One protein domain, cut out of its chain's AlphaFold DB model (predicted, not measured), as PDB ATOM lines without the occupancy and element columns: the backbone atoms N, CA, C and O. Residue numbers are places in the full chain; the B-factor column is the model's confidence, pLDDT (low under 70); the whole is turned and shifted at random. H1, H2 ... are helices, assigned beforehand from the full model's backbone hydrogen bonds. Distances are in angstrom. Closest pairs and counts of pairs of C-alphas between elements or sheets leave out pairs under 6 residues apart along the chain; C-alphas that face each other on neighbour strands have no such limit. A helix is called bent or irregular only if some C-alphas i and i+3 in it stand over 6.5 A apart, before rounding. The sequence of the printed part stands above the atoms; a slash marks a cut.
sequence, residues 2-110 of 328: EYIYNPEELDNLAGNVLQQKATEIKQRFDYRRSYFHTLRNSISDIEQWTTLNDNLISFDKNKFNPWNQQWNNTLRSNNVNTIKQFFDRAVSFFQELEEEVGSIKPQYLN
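What this domain is: This is residues 2 to 110 of the 328 residues of an uncharacterized protein of Tamlana fucoidanivorans (UniProt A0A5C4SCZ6). Three long helices, H2, H3 and H4, run side by side as an elongated up-and-down bundle, with the short helix H1 packed across H2 and H4 near the end where both of these begin. H3 is kinked, and an unnamed tail, residues 102 to 110, follows H4. The printed part has 109 residues with four named helices, in the order H1, H2, H3, H4, and no named strand; its class is all helix. It is only just compact, close to loose, with a radius of gyration of the C-alphas of 15.7 A, and spans 48 by 29 by 17 A.

Where its parts are: H1 is residues 7 to 10, beginning at C-alpha 7 (9.904, -20.929, 53.149). H2, residues 15 to 41, is 39.9 A long. H3, residues 46 to 76, begins at C-alpha 46 (25.086, -10.799, 19.204) and is 43.1 A long; it has a kink of 33 degrees near residue 60 and is irregular, with C-alphas 69 and 72 7.0 A apart. H4, residues 80 to 101, is 31.0 A long and ends at C-alpha 101 (20.744, -18.386, 31.369).

How they stand to each other: In the bundle, each helix runs against the one before it. H2 and H3, a helical hairpin, touch at a shallow tilt of 12 degrees, opposite ways; their closest C-alphas, of Arg 40 and Trp 49, are 6.0 A apart. H3 and H4, also a helical hairpin, touch at a shallow tilt of 2 degrees, opposite ways, closest at the C-alphas of Thr 74 and Ile 83, 6.1 A. H2 and H4 only just touch, with 3 pairs of C-alphas within 8 A, the closest those of Ala 22 and Ile 83, 7.3 A; they run the same way at a shallow tilt of 12 degrees. H1 touches H2 at residues 18 to 22 alone, closest at the C-alphas of Leu 10 and Leu 18, 6.7 A. It only just touches H4, at residues 80 to 84 alone, with 3 pairs within 8 A, the closest C-alphas being those of Pro 7 and Lys 84, 6.4 A. H1 and H3 are apart. Every O i to N i+4 pair is within hydrogen-bond range in H2, against 20 of 27 in H3 and 17 of 18 in H4; H1 is too short for one.

The domain as a whole: The C-alphas farthest apart, of Asn 12 and Ile 46, are 48.4 A apart. The printed part has no cut, and the three links between helices are tight. Mean pLDDT of the printed part is 82.0; residues 2 to 3, 42, 44 and 102 to 110 are under 70.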
ATOM      1  N   GLU A   2      22.158 -21.322  45.208       51.78
ATOM      2  CA  GLU A   2      21.802 -20.466  46.336       51.78
ATOM      3  C   GLU A   2      20.304 -20.167  46.222       51.78
ATOM      4  O   GLU A   2      19.858 -19.548  45.258       51.78
ATOM      5  N   TYR A   3      19.502 -20.715  47.133       64.81
ATOM      6  CA  TYR A   3      18.056 -20.509  47.116       64.81
ATOM      7  C   TYR A   3      17.766 -19.023  47.375       64.81
ATOM      8  O   TYR A   3      18.098 -18.508  48.438       64.81
ATOM      9  N   ILE A   4      17.122 -18.339  46.419       75.69
ATOM     10  CA  ILE A   4      16.721 -16.920  46.552       75.69
ATOM     11  C   ILE A   4      15.825 -16.721  47.793       75.69
ATOM     12  O   ILE A   4      15.828 -15.661  48.424       75.69
ATOM     13  N   TYR A   5      15.074 -17.765  48.151       81.75
ATOM     14  CA  TYR A   5      14.094 -17.797  49.224       81.75
ATOM     15  C   TYR A   5      13.984 -19.211  49.817       81.75
ATOM     16  O   TYR A   5      13.841 -20.174  49.062       81.75
ATOM     17  N   ASN A   6      13.997 -19.328  51.151       83.94
ATOM     18  CA  ASN A   6      13.557 -20.531  51.865       83.94
ATOM     19  C   ASN A   6      12.230 -20.248  52.614       83.94
ATOM     20  O   ASN A   6      12.175 -19.303  53.408       83.94
ATOM     21  N   PRO A   7      11.169 -21.062  52.424       82.38
ATOM     22  CA  PRO A   7       9.904 -20.929  53.149       82.38
ATOM     23  C   PRO A   7      10.007 -20.879  54.673       82.38
ATOM     24  O   PRO A   7       9.168 -20.236  55.311       82.38
ATOM     25  N   GLU A   8      11.025 -21.515  55.249       84.44
ATOM     26  CA  GLU A   8      11.279 -21.532  56.695       84.44
ATOM     27  C   GLU A   8      11.656 -20.147  57.245       84.44
ATOM     28  O   GLU A   8      11.403 -19.853  58.412       84.44
ATOM     29  N   GLU A   9      12.181 -19.239  56.407       81.81
ATOM     30  CA  GLU A   9      12.543 -17.870  56.813       81.81
ATOM     31  C   GLU A   9      11.338 -17.034  57.269       81.81
ATOM     32  O   GLU A   9      11.514 -15.984  57.887       81.81
ATOM     33  N   LEU A  10      10.118 -17.474  56.946       84.69
ATOM     34  CA  LEU A  10       8.869 -16.804  57.309       84.69
ATOM     35  C   LEU A  10       8.084 -17.539  58.404       84.69
ATOM     36  O   LEU A  10       7.017 -17.064  58.805       84.69
ATOM     37  N   ASP A  11       8.577 -18.682  58.888       83.69
ATOM     38  CA  ASP A  11       7.891 -19.452  59.921       83.69
ATOM     39  C   ASP A  11       7.884 -18.728  61.265       83.69
ATOM     40  O   ASP A  11       8.863 -18.117  61.686       83.69
ATOM     41  N   ASN A  12       6.749 -18.813  61.959       80.62
ATOM     42  CA  ASN A  12       6.526 -18.204  63.274       80.62
ATOM     43  C   ASN A  12       6.672 -16.666  63.320       80.62
ATOM     44  O   ASN A  12       6.669 -16.086  64.408       80.62
ATOM     45  N   LEU A  13       6.753 -15.986  62.169       83.75
ATOM     46  CA  LEU A  13       6.781 -14.525  62.086       83.75
ATOM     47  C   LEU A  13       5.366 -13.951  61.925       83.75
ATOM     48  O   LEU A  13       4.542 -14.477  61.180       83.75
ATOM     49  N   ALA A  14       5.088 -12.826  62.589       79.38
ATOM     50  CA  ALA A  14       3.812 -12.120  62.482       79.38
ATOM     51  C   ALA A  14       3.993 -10.595  62.543       79.38
ATOM     52  O   ALA A  14       4.980 -10.082  63.077       79.38
ATOM     53  N   GLY A  15       3.014  -9.860  62.007       80.94
ATOM     54  CA  GLY A  15       2.981  -8.398  62.101       80.94
ATOM     55  C   GLY A  15       4.172  -7.731  61.413       80.94
ATOM     56  O   GLY A  15       4.597  -8.129  60.332       80.94
ATOM     57  N   ASN A  16       4.741  -6.716  62.060       78.06
ATOM     58  CA  ASN A  16       5.811  -5.905  61.472       78.06
ATOM     59  C   ASN A  16       7.080  -6.715  61.158       78.06
ATOM     60  O   ASN A  16       7.756  -6.424  60.175       78.06
ATOM     61  N   VAL A  17       7.391  -7.746  61.953       78.81
ATOM     62  CA  VAL A  17       8.580  -8.591  61.739       78.81
ATOM     63  C   VAL A  17       8.424  -9.430  60.468       78.81
ATOM     64  O   VAL A  17       9.352  -9.520  59.667       78.81
ATOM     65  N   LEU A  18       7.223  -9.971  60.236       83.25
ATOM     66  CA  LEU A  18       6.886 -10.684  59.004       83.25
ATOM     67  C   LEU A  18       7.012  -9.769  57.781       83.25
ATOM     68  O   LEU A  18       7.599 -10.161  56.776       83.25
ATOM     69  N   GLN A  19       6.498  -8.541  57.872       80.69
ATOM     70  CA  GLN A  19       6.562  -7.578  56.770       80.69
ATOM     71  C   GLN A  19       8.000  -7.161  56.436       80.69
ATOM     72  O   GLN A  19       8.356  -7.068  55.260       80.69
ATOM     73  N   GLN A  20       8.837  -6.943  57.455       78.69
ATOM     74  CA  GLN A  20      10.256  -6.636  57.268       78.69
ATOM     75  C   GLN A  20      10.981  -7.791  56.579       78.69
ATOM     76  O   GLN A  20      11.633  -7.575  55.555       78.69
ATOM     77  N   LYS A  21      10.805  -9.020  57.077       86.19
ATOM     78  CA  LYS A  21      11.465 -10.192  56.498       86.19
ATOM     79  C   LYS A  21      10.991 -10.483  55.075       86.19
ATOM     80  O   LYS A  21      11.802 -10.759  54.197       86.19
ATOM     81  N   ALA A  22       9.694 -10.343  54.813       85.12
ATOM     82  CA  ALA A  22       9.146 -10.475  53.469       85.12
ATOM     83  C   ALA A  22       9.714  -9.406  52.512       85.12
ATOM     84  O   ALA A  22      10.015  -9.709  51.361       85.12
ATOM     85  N   THR A  23       9.911  -8.170  52.976       86.25
ATOM     86  CA  THR A  23      10.521  -7.107  52.157       86.25
ATOM     87  C   THR A  23      11.982  -7.412  51.827       86.25
ATOM     88  O   THR A  23      12.389  -7.233  50.682       86.25
ATOM     89  N   GLU A  24      12.750  -7.931  52.788       82.62
ATOM     90  CA  GLU A  24      14.129  -8.392  52.571       82.62
ATOM     91  C   GLU A  24      14.186  -9.491  51.497       82.62
ATOM     92  O   GLU A  24      14.957  -9.398  50.545       82.62
ATOM     93  N   ILE A  25      13.314 -10.499  51.589       86.06
ATOM     94  CA  ILE A  25      13.227 -11.577  50.591       86.06
ATOM     95  C   ILE A  25      12.861 -11.017  49.211       86.06
ATOM     96  O   ILE A  25      13.465 -11.394  48.209       86.06
ATOM     97  N   LYS A  26      11.921 -10.066  49.137       88.62
ATOM     98  CA  LYS A  26      11.568  -9.414  47.872       88.62
ATOM     99  C   LYS A  26      12.777  -8.721  47.238       88.62
ATOM    100  O   LYS A  26      12.982  -8.851  46.031       88.62
ATOM    101  N   GLN A  27      13.596  -8.028  48.030       79.50
ATOM    102  CA  GLN A  27      14.818  -7.380  47.539       79.50
ATOM    103  C   GLN A  27      15.804  -8.387  46.930       79.50
ATOM    104  O   GLN A  27      16.458  -8.066  45.939       79.50
ATOM    105  N   ARG A  28      15.874  -9.625  47.445       85.00
ATOM    106  CA  ARG A  28      16.699 -10.687  46.840       85.00
ATOM    107  C   ARG A  28      16.223 -11.048  45.428       85.00
ATOM    108  O   ARG A  28      17.048 -11.180  44.527       85.00
ATOM    109  N   PHE A  29      14.909 -11.128  45.200       86.19
ATOM    110  CA  PHE A  29      14.349 -11.331  43.854       86.19
ATOM    111  C   PHE A  29      14.647 -10.153  42.907       86.19
ATOM    112  O   PHE A  29      15.011 -10.374  41.751       86.19
ATOM    113  N   ASP A  30      14.558  -8.906  43.385       82.25
ATOM    114  CA  ASP A  30      14.918  -7.717  42.589       82.25
ATOM    115  C   ASP A  30      16.399  -7.700  42.198       82.25
ATOM    116  O   ASP A  30      16.760  -7.372  41.059       82.25
ATOM    117  N   TYR A  31      17.262  -8.062  43.150       78.38
ATOM    118  CA  TYR A  31      18.694  -8.178  42.928       78.38
ATOM    119  C   TYR A  31      18.991  -9.258  41.888       78.38
ATOM    120  O   TYR A  31      19.734  -9.015  40.936       78.38
ATOM    121  N   ARG A  32      18.343 -10.423  42.000       84.31
ATOM    122  CA  ARG A  32      18.522 -11.519  41.045       84.31
ATOM    123  C   ARG A  32      18.075 -11.143  39.634       84.31
ATOM    124  O   ARG A  32      18.782 -11.434  38.674       84.31
ATOM    125  N   ARG A  33      16.957 -10.427  39.493       85.81
ATOM    126  CA  ARG A  33      16.535  -9.875  38.198       85.81
ATOM    127  C   ARG A  33      17.594  -8.931  37.628       85.81
ATOM    128  O   ARG A  33      17.970  -9.050  36.465       85.81
ATOM    129  N   SER A  34      18.092  -8.008  38.449       76.50
ATOM    130  CA  SER A  34      19.140  -7.060  38.045       76.50
ATOM    131  C   SER A  34      20.407  -7.777  37.573       76.50
ATOM    132  O   SER A  34      20.992  -7.379  36.568       76.50
ATOM    133  N   TYR A  35      20.783  -8.874  38.236       82.06
ATOM    134  CA  TYR A  35      21.903  -9.715  37.826       82.06
ATOM    135  C   TYR A  35      21.753 -10.231  36.387       82.06
ATOM    136  O   TYR A  35      22.701 -10.107  35.615       82.06
ATOM    137  N   PHE A  36      20.578 -10.719  35.974       83.38
ATOM    138  CA  PHE A  36      20.391 -11.191  34.594       83.38
ATOM    139  C   PHE A  36      20.509 -10.073  33.550       83.38
ATOM    140  O   PHE A  36      21.083 -10.283  32.482       83.38
ATOM    141  N   HIS A  37      20.032  -8.863  33.854       80.31
ATOM    142  CA  HIS A  37      20.211  -7.716  32.955       80.31
ATOM    143  C   HIS A  37      21.680  -7.289  32.838       80.31
ATOM    144  O   HIS A  37      22.132  -6.929  31.750       80.31
ATOM    145  N   THR A  38      22.433  -7.350  33.937       75.38
ATOM    146  CA  THR A  38      23.881  -7.107  33.928       75.38
ATOM    147  C   THR A  38      24.612  -8.193  33.146       75.38
ATOM    148  O   THR A  38      25.479  -7.879  32.334       75.38
ATOM    149  N   LEU A  39      24.217  -9.456  33.321       79.25
ATOM    150  CA  LEU A  39      24.768 -10.584  32.582       79.25
ATOM    151  C   LEU A  39      24.565 -10.409  31.078       79.25
ATOM    152  O   LEU A  39      25.528 -10.525  30.327       79.25
ATOM    153  N   ARG A  40      23.361 -10.026  30.639       80.25
ATOM    154  CA  ARG A  40      23.093  -9.680  29.237       80.25
ATOM    155  C   ARG A  40      24.071  -8.630  28.714       80.25
ATOM    156  O   ARG A  40      24.596  -8.782  27.621       80.25
ATOM    157  N   ASN A  41      24.360  -7.589  29.495       72.69
ATOM    158  CA  ASN A  41      25.302  -6.541  29.086       72.69
ATOM    159  C   ASN A  41      26.762  -7.024  28.987       72.69
ATOM    160  O   ASN A  41      27.583  -6.318  28.412       72.69
ATOM    161  N   SER A  42      27.088  -8.194  29.544       68.12
ATOM    162  CA  SER A  42      28.424  -8.805  29.486       68.12
ATOM    163  C   SER A  42      28.613  -9.797  28.330       68.12
ATOM    164  O   SER A  42      29.711 -10.323  28.145       68.12
ATOM    165  N   ILE A  43      27.553 -10.077  27.562       74.44
ATOM    166  CA  ILE A  43      27.598 -10.977  26.404       74.44
ATOM    167  C   ILE A  43      28.045 -10.187  25.174       74.44
ATOM    168  O   ILE A  43      27.383  -9.233  24.771       74.44
ATOM    169  N   SER A  44      29.141 -10.622  24.556       66.00
ATOM    170  CA  SER A  44      29.661 -10.030  23.316       66.00
ATOM    171  C   SER A  44      29.101 -10.679  22.046       66.00
ATOM    172  O   SER A  44      29.169 -10.084  20.973       66.00
ATOM    173  N   ASP A  45      28.578 -11.905  22.150       77.00
ATOM    174  CA  ASP A  45      27.941 -12.607  21.035       77.00
ATOM    175  C   ASP A  45      26.539 -12.038  20.772       77.00
ATOM    176  O   ASP A  45      25.674 -12.047  21.649       77.00
ATOM    177  N   ILE A  46      26.314 -11.523  19.563       76.19
ATOM    178  CA  ILE A  46      25.086 -10.799  19.204       76.19
ATOM    179  C   ILE A  46      23.856 -11.722  19.209       76.19
ATOM    180  O   ILE A  46      22.764 -11.281  19.572       76.19
ATOM    181  N   GLU A  47      24.003 -12.989  18.825       79.50
ATOM    182  CA  GLU A  47      22.893 -13.946  18.760       79.50
ATOM    183  C   GLU A  47      22.452 -14.366  20.169       79.50
ATOM    184  O   GLU A  47      21.262 -14.311  20.498       79.50
ATOM    185  N   GLN A  48      23.413 -14.673  21.045       79.69
ATOM    186  CA  GLN A  48      23.160 -14.962  22.460       79.69
ATOM    187  C   GLN A  48      22.627 -13.737  23.205       79.69
ATOM    188  O   GLN A  48      21.714 -13.861  24.024       79.69
ATOM    189  N   TRP A  49      23.152 -12.545  22.902       84.19
ATOM    190  CA  TRP A  49      22.660 -11.291  23.468       84.19
ATOM    191  C   TRP A  49      21.201 -11.049  23.087       84.19
ATOM    192  O   TRP A  49      20.392 -10.728  23.956       84.19
ATOM    193  N   THR A  50      20.855 -11.233  21.810       82.69
ATOM    194  CA  THR A  50      19.494 -11.009  21.298       82.69
ATOM    195  C   THR A  50      18.520 -12.006  21.917       82.69
ATOM    196  O   THR A  50      17.493 -11.599  22.452       82.69
ATOM    197  N   THR A  51      18.895 -13.288  21.949       85.44
ATOM    198  CA  THR A  51      18.101 -14.360  22.568       85.44
ATOM    199  C   THR A  51      17.841 -14.083  24.050       85.44
ATOM    200  O   THR A  51      16.695 -14.102  24.496       85.44
ATOM    201  N   LEU A  52      18.880 -13.745  24.825       85.44
ATOM    202  CA  LEU A  52      18.709 -13.418  26.241       85.44
ATOM    203  C   LEU A  52      17.909 -12.125  26.439       85.44
ATOM    204  O   LEU A  52      17.106 -12.032  27.363       85.44
ATOM    205  N   ASN A  53      18.113 -11.114  25.595       87.31
ATOM    206  CA  ASN A  53      17.382  -9.857  25.692       87.31
ATOM    207  C   ASN A  53      15.877 -10.055  25.456       87.31
ATOM    208  O   ASN A  53      15.075  -9.525  26.223       87.31
ATOM    209  N   ASP A  54      15.497 -10.848  24.457       89.12
ATOM    210  CA  ASP A  54      14.097 -11.164  24.168       89.12
ATOM    211  C   ASP A  54      13.464 -11.995  25.293       89.12
ATOM    212  O   ASP A  54      12.350 -11.689  25.736       89.12
ATOM    213  N   ASN A  55      14.201 -12.971  25.837       88.88
ATOM    214  CA  ASN A  55      13.755 -13.752  26.992       88.88
ATOM    215  C   ASN A  55      13.567 -12.870  28.232       88.88
ATOM    216  O   ASN A  55      12.543 -12.978  28.903       88.88
ATOM    217  N   LEU A  56      14.481 -11.931  28.505       89.50
ATOM    218  CA  LEU A  56      14.357 -10.990  29.624       89.50
ATOM    219  C   LEU A  56      13.190 -10.015  29.449       89.50
ATOM    220  O   LEU A  56      12.457  -9.761  30.403       89.50
ATOM    221  N   ILE A  57      12.962  -9.501  28.236       89.44
ATOM    222  CA  ILE A  57      11.799  -8.648  27.944       89.44
ATOM    223  C   ILE A  57      10.497  -9.436  28.141       89.44
ATOM    224  O   ILE A  57       9.543  -8.922  28.735       89.44
ATOM    225  N   SER A  58      10.448 -10.684  27.667       91.38
ATOM    226  CA  SER A  58       9.298 -11.575  27.845       91.38
ATOM    227  C   SER A  58       9.058 -11.898  29.321       91.38
ATOM    228  O   SER A  58       7.930 -11.778  29.802       91.38
ATOM    229  N   PHE A  59      10.114 -12.230  30.062       93.00
ATOM    230  CA  PHE A  59      10.084 -12.472  31.501       93.00
ATOM    231  C   PHE A  59       9.536 -11.264  32.264       93.00
ATOM    232  O   PHE A  59       8.596 -11.393  33.052       93.00
ATOM    233  N   ASP A  60      10.060 -10.072  31.978       90.62
ATOM    234  CA  ASP A  60       9.630  -8.833  32.617       90.62
ATOM    235  C   ASP A  60       8.158  -8.552  32.365       90.62
ATOM    236  O   ASP A  60       7.393  -8.274  33.291       90.62
ATOM    237  N   LYS A  61       7.740  -8.640  31.102       92.25
ATOM    238  CA  LYS A  61       6.376  -8.327  30.690       92.25
ATOM    239  C   LYS A  61       5.365  -9.347  31.212       92.25
ATOM    240  O   LYS A  61       4.300  -8.951  31.681       92.25
ATOM    241  N   ASN A  62       5.682 -10.636  31.121       92.69
ATOM    242  CA  ASN A  62       4.709 -11.712  31.308       92.69
ATOM    243  C   ASN A  62       4.741 -12.329  32.712       92.69
ATOM    244  O   ASN A  62       3.736 -12.896  33.139       92.69
ATOM    245  N   LYS A  63       5.869 -12.244  33.432       92.88
ATOM    246  CA  LYS A  63       6.063 -12.904  34.733       92.88
ATOM    247  C   LYS A  63       6.345 -11.889  35.839       92.88
ATOM    248  O   LYS A  63       5.526 -11.736  36.746       92.88
ATOM    249  N   PHE A  64       7.456 -11.155  35.746       91.81
ATOM    250  CA  PHE A  64       7.955 -10.334  36.852       91.81
ATOM    251  C   PHE A  64       7.089  -9.104  37.137       91.81
ATOM    252  O   PHE A  64       6.707  -8.898  38.286       91.81
ATOM    253  N   ASN A  65       6.728  -8.297  36.132       92.06
ATOM    254  CA  ASN A  65       5.921  -7.094  36.368       92.06
ATOM    255  C   ASN A  65       4.514  -7.416  36.903       92.06
ATOM    256  O   ASN A  65       4.126  -6.804  37.903       92.06
ATOM    257  N   PRO A  66       3.756  -8.379  36.333       93.06
ATOM    258  CA  PRO A  66       2.461  -8.779  36.889       93.06
ATOM    259  C   PRO A  66       2.562  -9.315  38.321       93.06
ATOM    260  O   PRO A  66       1.715  -9.006  39.160       93.06
ATOM    261  N   TRP A  67       3.607 -10.090  38.623       94.38
ATOM    262  CA  TRP A  67       3.881 -10.568  39.976       94.38
ATOM    263  C   TRP A  67       4.204  -9.407  40.928       94.38
ATOM    264  O   TRP A  67       3.557  -9.251  41.961       94.38
ATOM    265  N   ASN A  68       5.119  -8.514  40.554       92.06
ATOM    266  CA  ASN A  68       5.538  -7.380  41.377       92.06
ATOM    267  C   ASN A  68       4.389  -6.388  41.647       92.06
ATOM    268  O   ASN A  68       4.320  -5.803  42.723       92.06
ATOM    269  N   GLN A  69       3.431  -6.238  40.726       92.00
ATOM    270  CA  GLN A  69       2.222  -5.434  40.954       92.00
ATOM    271  C   GLN A  69       1.352  -5.966  42.105       92.00
ATOM    272  O   GLN A  69       0.682  -5.186  42.784       92.00
ATOM    273  N   GLN A  70       1.370  -7.278  42.360       92.25
ATOM    274  CA  GLN A  70       0.612  -7.893  43.452       92.25
ATOM    275  C   GLN A  70       1.284  -7.682  44.821       92.25
ATOM    276  O   GLN A  70       0.606  -7.789  45.842       92.25
ATOM    277  N   TRP A  71       2.574  -7.316  44.856       92.12
ATOM    278  CA  TRP A  71       3.383  -7.225  46.078       92.12
ATOM    279  C   TRP A  71       2.735  -6.392  47.185       92.12
ATOM    280  O   TRP A  71       2.569  -6.872  48.304       92.12
ATOM    281  N   ASN A  72       2.311  -5.164  46.873       89.38
ATOM    282  CA  ASN A  72       1.738  -4.260  47.873       89.38
ATOM    283  C   ASN A  72       0.465  -4.837  48.510       89.38
ATOM    284  O   ASN A  72       0.235  -4.653  49.704       89.38
ATOM    285  N   ASN A  73      -0.353  -5.553  47.734       88.81
ATOM    286  CA  ASN A  73      -1.574  -6.183  48.233       88.81
ATOM    287  C   ASN A  73      -1.251  -7.435  49.061       88.81
ATOM    288  O   ASN A  73      -1.820  -7.623  50.136       88.81
ATOM    289  N   THR A  74      -0.290  -8.245  48.608       89.50
ATOM    290  CA  THR A  74       0.215  -9.418  49.335       89.50
ATOM    291  C   THR A  74       0.805  -9.020  50.689       89.50
ATOM    292  O   THR A  74       0.432  -9.597  51.709       89.50
ATOM    293  N   LEU A  75       1.659  -7.995  50.736       86.81
ATOM    294  CA  LEU A  75       2.306  -7.533  51.964       86.81
ATOM    295  C   LEU A  75       1.292  -6.964  52.970       86.81
ATOM    296  O   LEU A  75       1.355  -7.270  54.161       86.81
ATOM    297  N   ARG A  76       0.303  -6.194  52.488       85.19
ATOM    298  CA  ARG A  76      -0.788  -5.642  53.315       85.19
ATOM    299  C   ARG A  76      -1.700  -6.712  53.905       85.19
ATOM    300  O   ARG A  76      -2.273  -6.479  54.964       85.19
ATOM    301  N   SER A  77      -1.825  -7.870  53.250       85.00
ATOM    302  CA  SER A  77      -2.600  -8.993  53.791       85.00
ATOM    303  C   SER A  77      -2.035  -9.508  55.119       85.00
ATOM    304  O   SER A  77      -2.781 -10.090  55.905       85.00
ATOM    305  N   ASN A  78      -0.734  -9.283  55.369       82.75
ATOM    306  CA  ASN A  78      -0.007  -9.700  56.571       82.75
ATOM    307  C   ASN A  78      -0.229 -11.182  56.940       82.75
ATOM    308  O   ASN A  78      -0.196 -11.567  58.107       82.75
ATOM    309  N   ASN A  79      -0.499 -12.010  55.930       87.38
ATOM    310  CA  ASN A  79      -0.773 -13.427  56.072       87.38
ATOM    311  C   ASN A  79       0.437 -14.209  55.559       87.38
ATOM    312  O   ASN A  79       0.771 -14.132  54.375       87.38
ATOM    313  N   VAL A  80       1.074 -14.968  56.455       88.44
ATOM    314  CA  VAL A  80       2.274 -15.763  56.154       88.44
ATOM    315  C   VAL A  80       2.039 -16.667  54.947       88.44
ATOM    316  O   VAL A  80       2.843 -16.655  54.024       88.44
ATOM    317  N   ASN A  81       0.914 -17.382  54.891       90.38
ATOM    318  CA  ASN A  81       0.632 -18.323  53.806       90.38
ATOM    319  C   ASN A  81       0.479 -17.612  52.457       90.38
ATOM    320  O   ASN A  81       0.985 -18.094  51.449       90.38
ATOM    321  N   THR A  82      -0.164 -16.443  52.439       89.62
ATOM    322  CA  THR A  82      -0.302 -15.628  51.223       89.62
ATOM    323  C   THR A  82       1.054 -15.115  50.735       89.62
ATOM    324  O   THR A  82       1.321 -15.119  49.535       89.62
ATOM    325  N   ILE A  83       1.931 -14.705  51.657       90.19
ATOM    326  CA  ILE A  83       3.290 -14.247  51.340       90.19
ATOM    327  C   ILE A  83       4.158 -15.412  50.840       90.19
ATOM    328  O   ILE A  83       4.864 -15.252  49.847       90.19
ATOM    329  N   LYS A  84       4.069 -16.593  51.464       91.69
ATOM    330  CA  LYS A  84       4.772 -17.803  51.005       91.69
ATOM    331  C   LYS A  84       4.363 -18.176  49.584       91.69
ATOM    332  O   LYS A  84       5.208 -18.211  48.701       91.69
ATOM    333  N   GLN A  85       3.059 -18.296  49.326       91.81
ATOM    334  CA  GLN A  85       2.535 -18.599  47.988       91.81
ATOM    335  C   GLN A  85       2.973 -17.579  46.929       91.81
ATOM    336  O   GLN A  85       3.188 -17.930  45.766       91.81
ATOM    337  N   PHE A  86       3.093 -16.308  47.316       93.12
ATOM    338  CA  PHE A  86       3.594 -15.259  46.440       93.12
ATOM    339  C   PHE A  86       5.064 -15.477  46.055       93.12
ATOM    340  O   PHE A  86       5.400 -15.320  44.880       93.12
ATOM    341  N   PHE A  87       5.923 -15.859  47.002       93.62
ATOM    342  CA  PHE A  87       7.331 -16.154  46.726       93.62
ATOM    343  C   PHE A  87       7.539 -17.504  46.041       93.62
ATOM    344  O   PHE A  87       8.335 -17.571  45.111       93.62
ATOM    345  N   ASP A  88       6.779 -18.540  46.394       91.06
ATOM    346  CA  ASP A  88       6.849 -19.857  45.745       91.06
ATOM    347  C   ASP A  88       6.568 -19.752  44.241       91.06
ATOM    348  O   ASP A  88       7.258 -20.351  43.416       91.06
ATOM    349  N   ARG A  89       5.597 -18.909  43.860       89.81
ATOM    350  CA  ARG A  89       5.330 -18.599  42.451       89.81
ATOM    351  C   ARG A  89       6.510 -17.898  41.777       89.81
ATOM    352  O   ARG A  89       6.725 -18.108  40.590       89.81
ATOM    353  N   ALA A  90       7.236 -17.049  42.501       89.69
ATOM    354  CA  ALA A  90       8.414 -16.370  41.970       89.69
ATOM    355  C   ALA A  90       9.562 -17.338  41.719       89.69
ATOM    356  O   ALA A  90      10.167 -17.306  40.649       89.69
ATOM    357  N   VAL A  91       9.816 -18.235  42.672       90.44
ATOM    358  CA  VAL A  91      10.865 -19.249  42.560       90.44
ATOM    359  C   VAL A  91      10.728 -20.039  41.260       90.44
ATOM    360  O   VAL A  91      11.720 -20.177  40.552       90.44
ATOM    361  N   SER A  92       9.517 -20.473  40.891       88.62
ATOM    362  CA  SER A  92       9.330 -21.300  39.692       88.62
ATOM    363  C   SER A  92       9.758 -20.593  38.402       88.62
ATOM    364  O   SER A  92      10.496 -21.159  37.607       88.62
ATOM    365  N   PHE A  93       9.344 -19.337  38.193       88.56
ATOM    366  CA  PHE A  93       9.691 -18.627  36.957       88.56
ATOM    367  C   PHE A  93      11.119 -18.061  36.966       88.56
ATOM    368  O   PHE A  93      11.688 -17.836  35.902       88.56
ATOM    369  N   PHE A  94      11.716 -17.825  38.141       89.50
ATOM    370  CA  PHE A  94      13.140 -17.488  38.238       89.50
ATOM    371  C   PHE A  94      14.023 -18.703  37.939       89.50
ATOM    372  O   PHE A  94      15.041 -18.538  37.279       89.50
ATOM    373  N   GLN A  95      13.623 -19.907  38.357       87.56
ATOM    374  CA  GLN A  95      14.317 -21.151  38.007       87.56
ATOM    375  C   GLN A  95      14.286 -21.421  36.500       87.56
ATOM    376  O   GLN A  95      15.332 -21.707  35.928       87.56
ATOM    377  N   GLU A  96      13.129 -21.243  35.846       86.56
ATOM    378  CA  GLU A  96      13.012 -21.336  34.379       86.56
ATOM    379  C   GLU A  96      14.030 -20.412  33.681       86.56
ATOM    380  O   GLU A  96      14.782 -20.844  32.810       86.56
ATOM    381  N   LEU A  97      14.122 -19.149  34.118       85.19
ATOM    382  CA  LEU A  97      15.073 -18.188  33.556       85.19
ATOM    383  C   LEU A  97      16.538 -18.541  33.882       85.19
ATOM    384  O   LEU A  97      17.421 -18.313  33.059       85.19
ATOM    385  N   GLU A  98      16.821 -19.094  35.063       84.25
ATOM    386  CA  GLU A  98      18.168 -19.546  35.435       84.25
ATOM    387  C   GLU A  98      18.655 -20.714  34.579       84.25
ATOM    388  O   GLU A  98      19.830 -20.741  34.212       84.25
ATOM    389  N   GLU A  99      17.776 -21.656  34.242       82.75
ATOM    390  CA  GLU A  99      18.100 -22.770  33.349       82.75
ATOM    391  C   GLU A  99      18.417 -22.274  31.933       82.75
ATOM    392  O   GLU A  99      19.411 -22.698  31.338       82.75
ATOM    393  N   GLU A 100      17.640 -21.316  31.423       76.69
ATOM    394  CA  GLU A 100      17.903 -20.674  30.130       76.69
ATOM    395  C   GLU A 100      19.245 -19.927  30.131       76.69
ATOM    396  O   GLU A 100      20.063 -20.080  29.218       76.69
ATOM    397  N   VAL A 101      19.513 -19.166  31.194       75.62
ATOM    398  CA  VAL A 101      20.744 -18.386  31.369       75.62
ATOM    399  C   VAL A 101      21.972 -19.274  31.582       75.62
ATOM    400  O   VAL A 101      23.058 -18.930  31.115       75.62
ATOM    401  N   GLY A 102      21.830 -20.425  32.241       68.38
ATOM    402  CA  GLY A 102      22.932 -21.346  32.541       68.38
ATOM    403  C   GLY A 102      23.629 -21.921  31.302       68.38
ATOM    404  O   GLY A 102      24.759 -22.404  31.396       68.38
ATOM    405  N   SER A 103      22.986 -21.837  30.134       65.12
ATOM    406  CA  SER A 103      23.558 -22.230  28.841       65.12
ATOM    407  C   SER A 103      24.501 -21.180  28.228       65.12
ATOM    408  O   SER A 103      25.297 -21.501  27.341       65.12
ATOM    409  N   ILE A 104      24.461 -19.939  28.718       64.62
ATOM    410  CA  ILE A 104      25.221 -18.805  28.195       64.62
ATOM    411  C   ILE A 104      26.538 -18.697  28.964       64.62
ATOM    412  O   ILE A 104      26.548 -18.487  30.174       64.62
ATOM    413  N   LYS A 105      27.673 -18.825  28.263       54.62
ATOM    414  CA  LYS A 105      29.015 -18.645  28.842       54.62
ATOM    415  C   LYS A 105      29.474 -17.192  28.662       54.62
ATOM    416  O   LYS A 105      29.789 -16.812  27.535       54.62
ATOM    417  N   PRO A 106      29.562 -16.375  29.725       53.69
ATOM    418  CA  PRO A 106      30.057 -15.007  29.612       53.69
ATOM    419  C   PRO A 106      31.557 -15.005  29.307       53.69
ATOM    420  O   PRO A 106      32.307 -15.833  29.825       53.69
ATOM    421  N   GLN A 107      32.009 -14.047  28.498       49.69
ATOM    422  CA  GLN A 107      33.377 -14.000  27.965       49.69
ATOM    423  C   GLN A 107      34.466 -13.723  29.025       49.69
ATOM    424  O   GLN A 107      35.645 -13.898  28.738       49.69
ATOM    425  N   TYR A 108      34.087 -13.329  30.248       49.53
ATOM    426  CA  TYR A 108      35.006 -12.823  31.280       49.53
ATOM    427  C   TYR A 108      35.079 -13.661  32.566       49.53
ATOM    428  O   TYR A 108      35.697 -13.229  33.531       49.53
ATOM    429  N   LEU A 109      34.470 -14.850  32.605       43.69
ATOM    430  CA  LEU A 109      34.407 -15.668  33.828       43.69
ATOM    431  C   LEU A 109      35.571 -16.663  34.006       43.69
ATOM    432  O   LEU A 109      35.574 -17.382  34.991       43.69
ATOM    433  N   ASN A 110      36.540 -16.725  33.083       43.12
ATOM    434  CA  ASN A 110      37.630 -17.715  33.119       43.12
ATOM    435  C   ASN A 110      39.005 -17.136  32.714       43.12
ATOM    436  O   ASN A 110      39.729 -17.775  31.949       43.12
TER     437      ASN A 110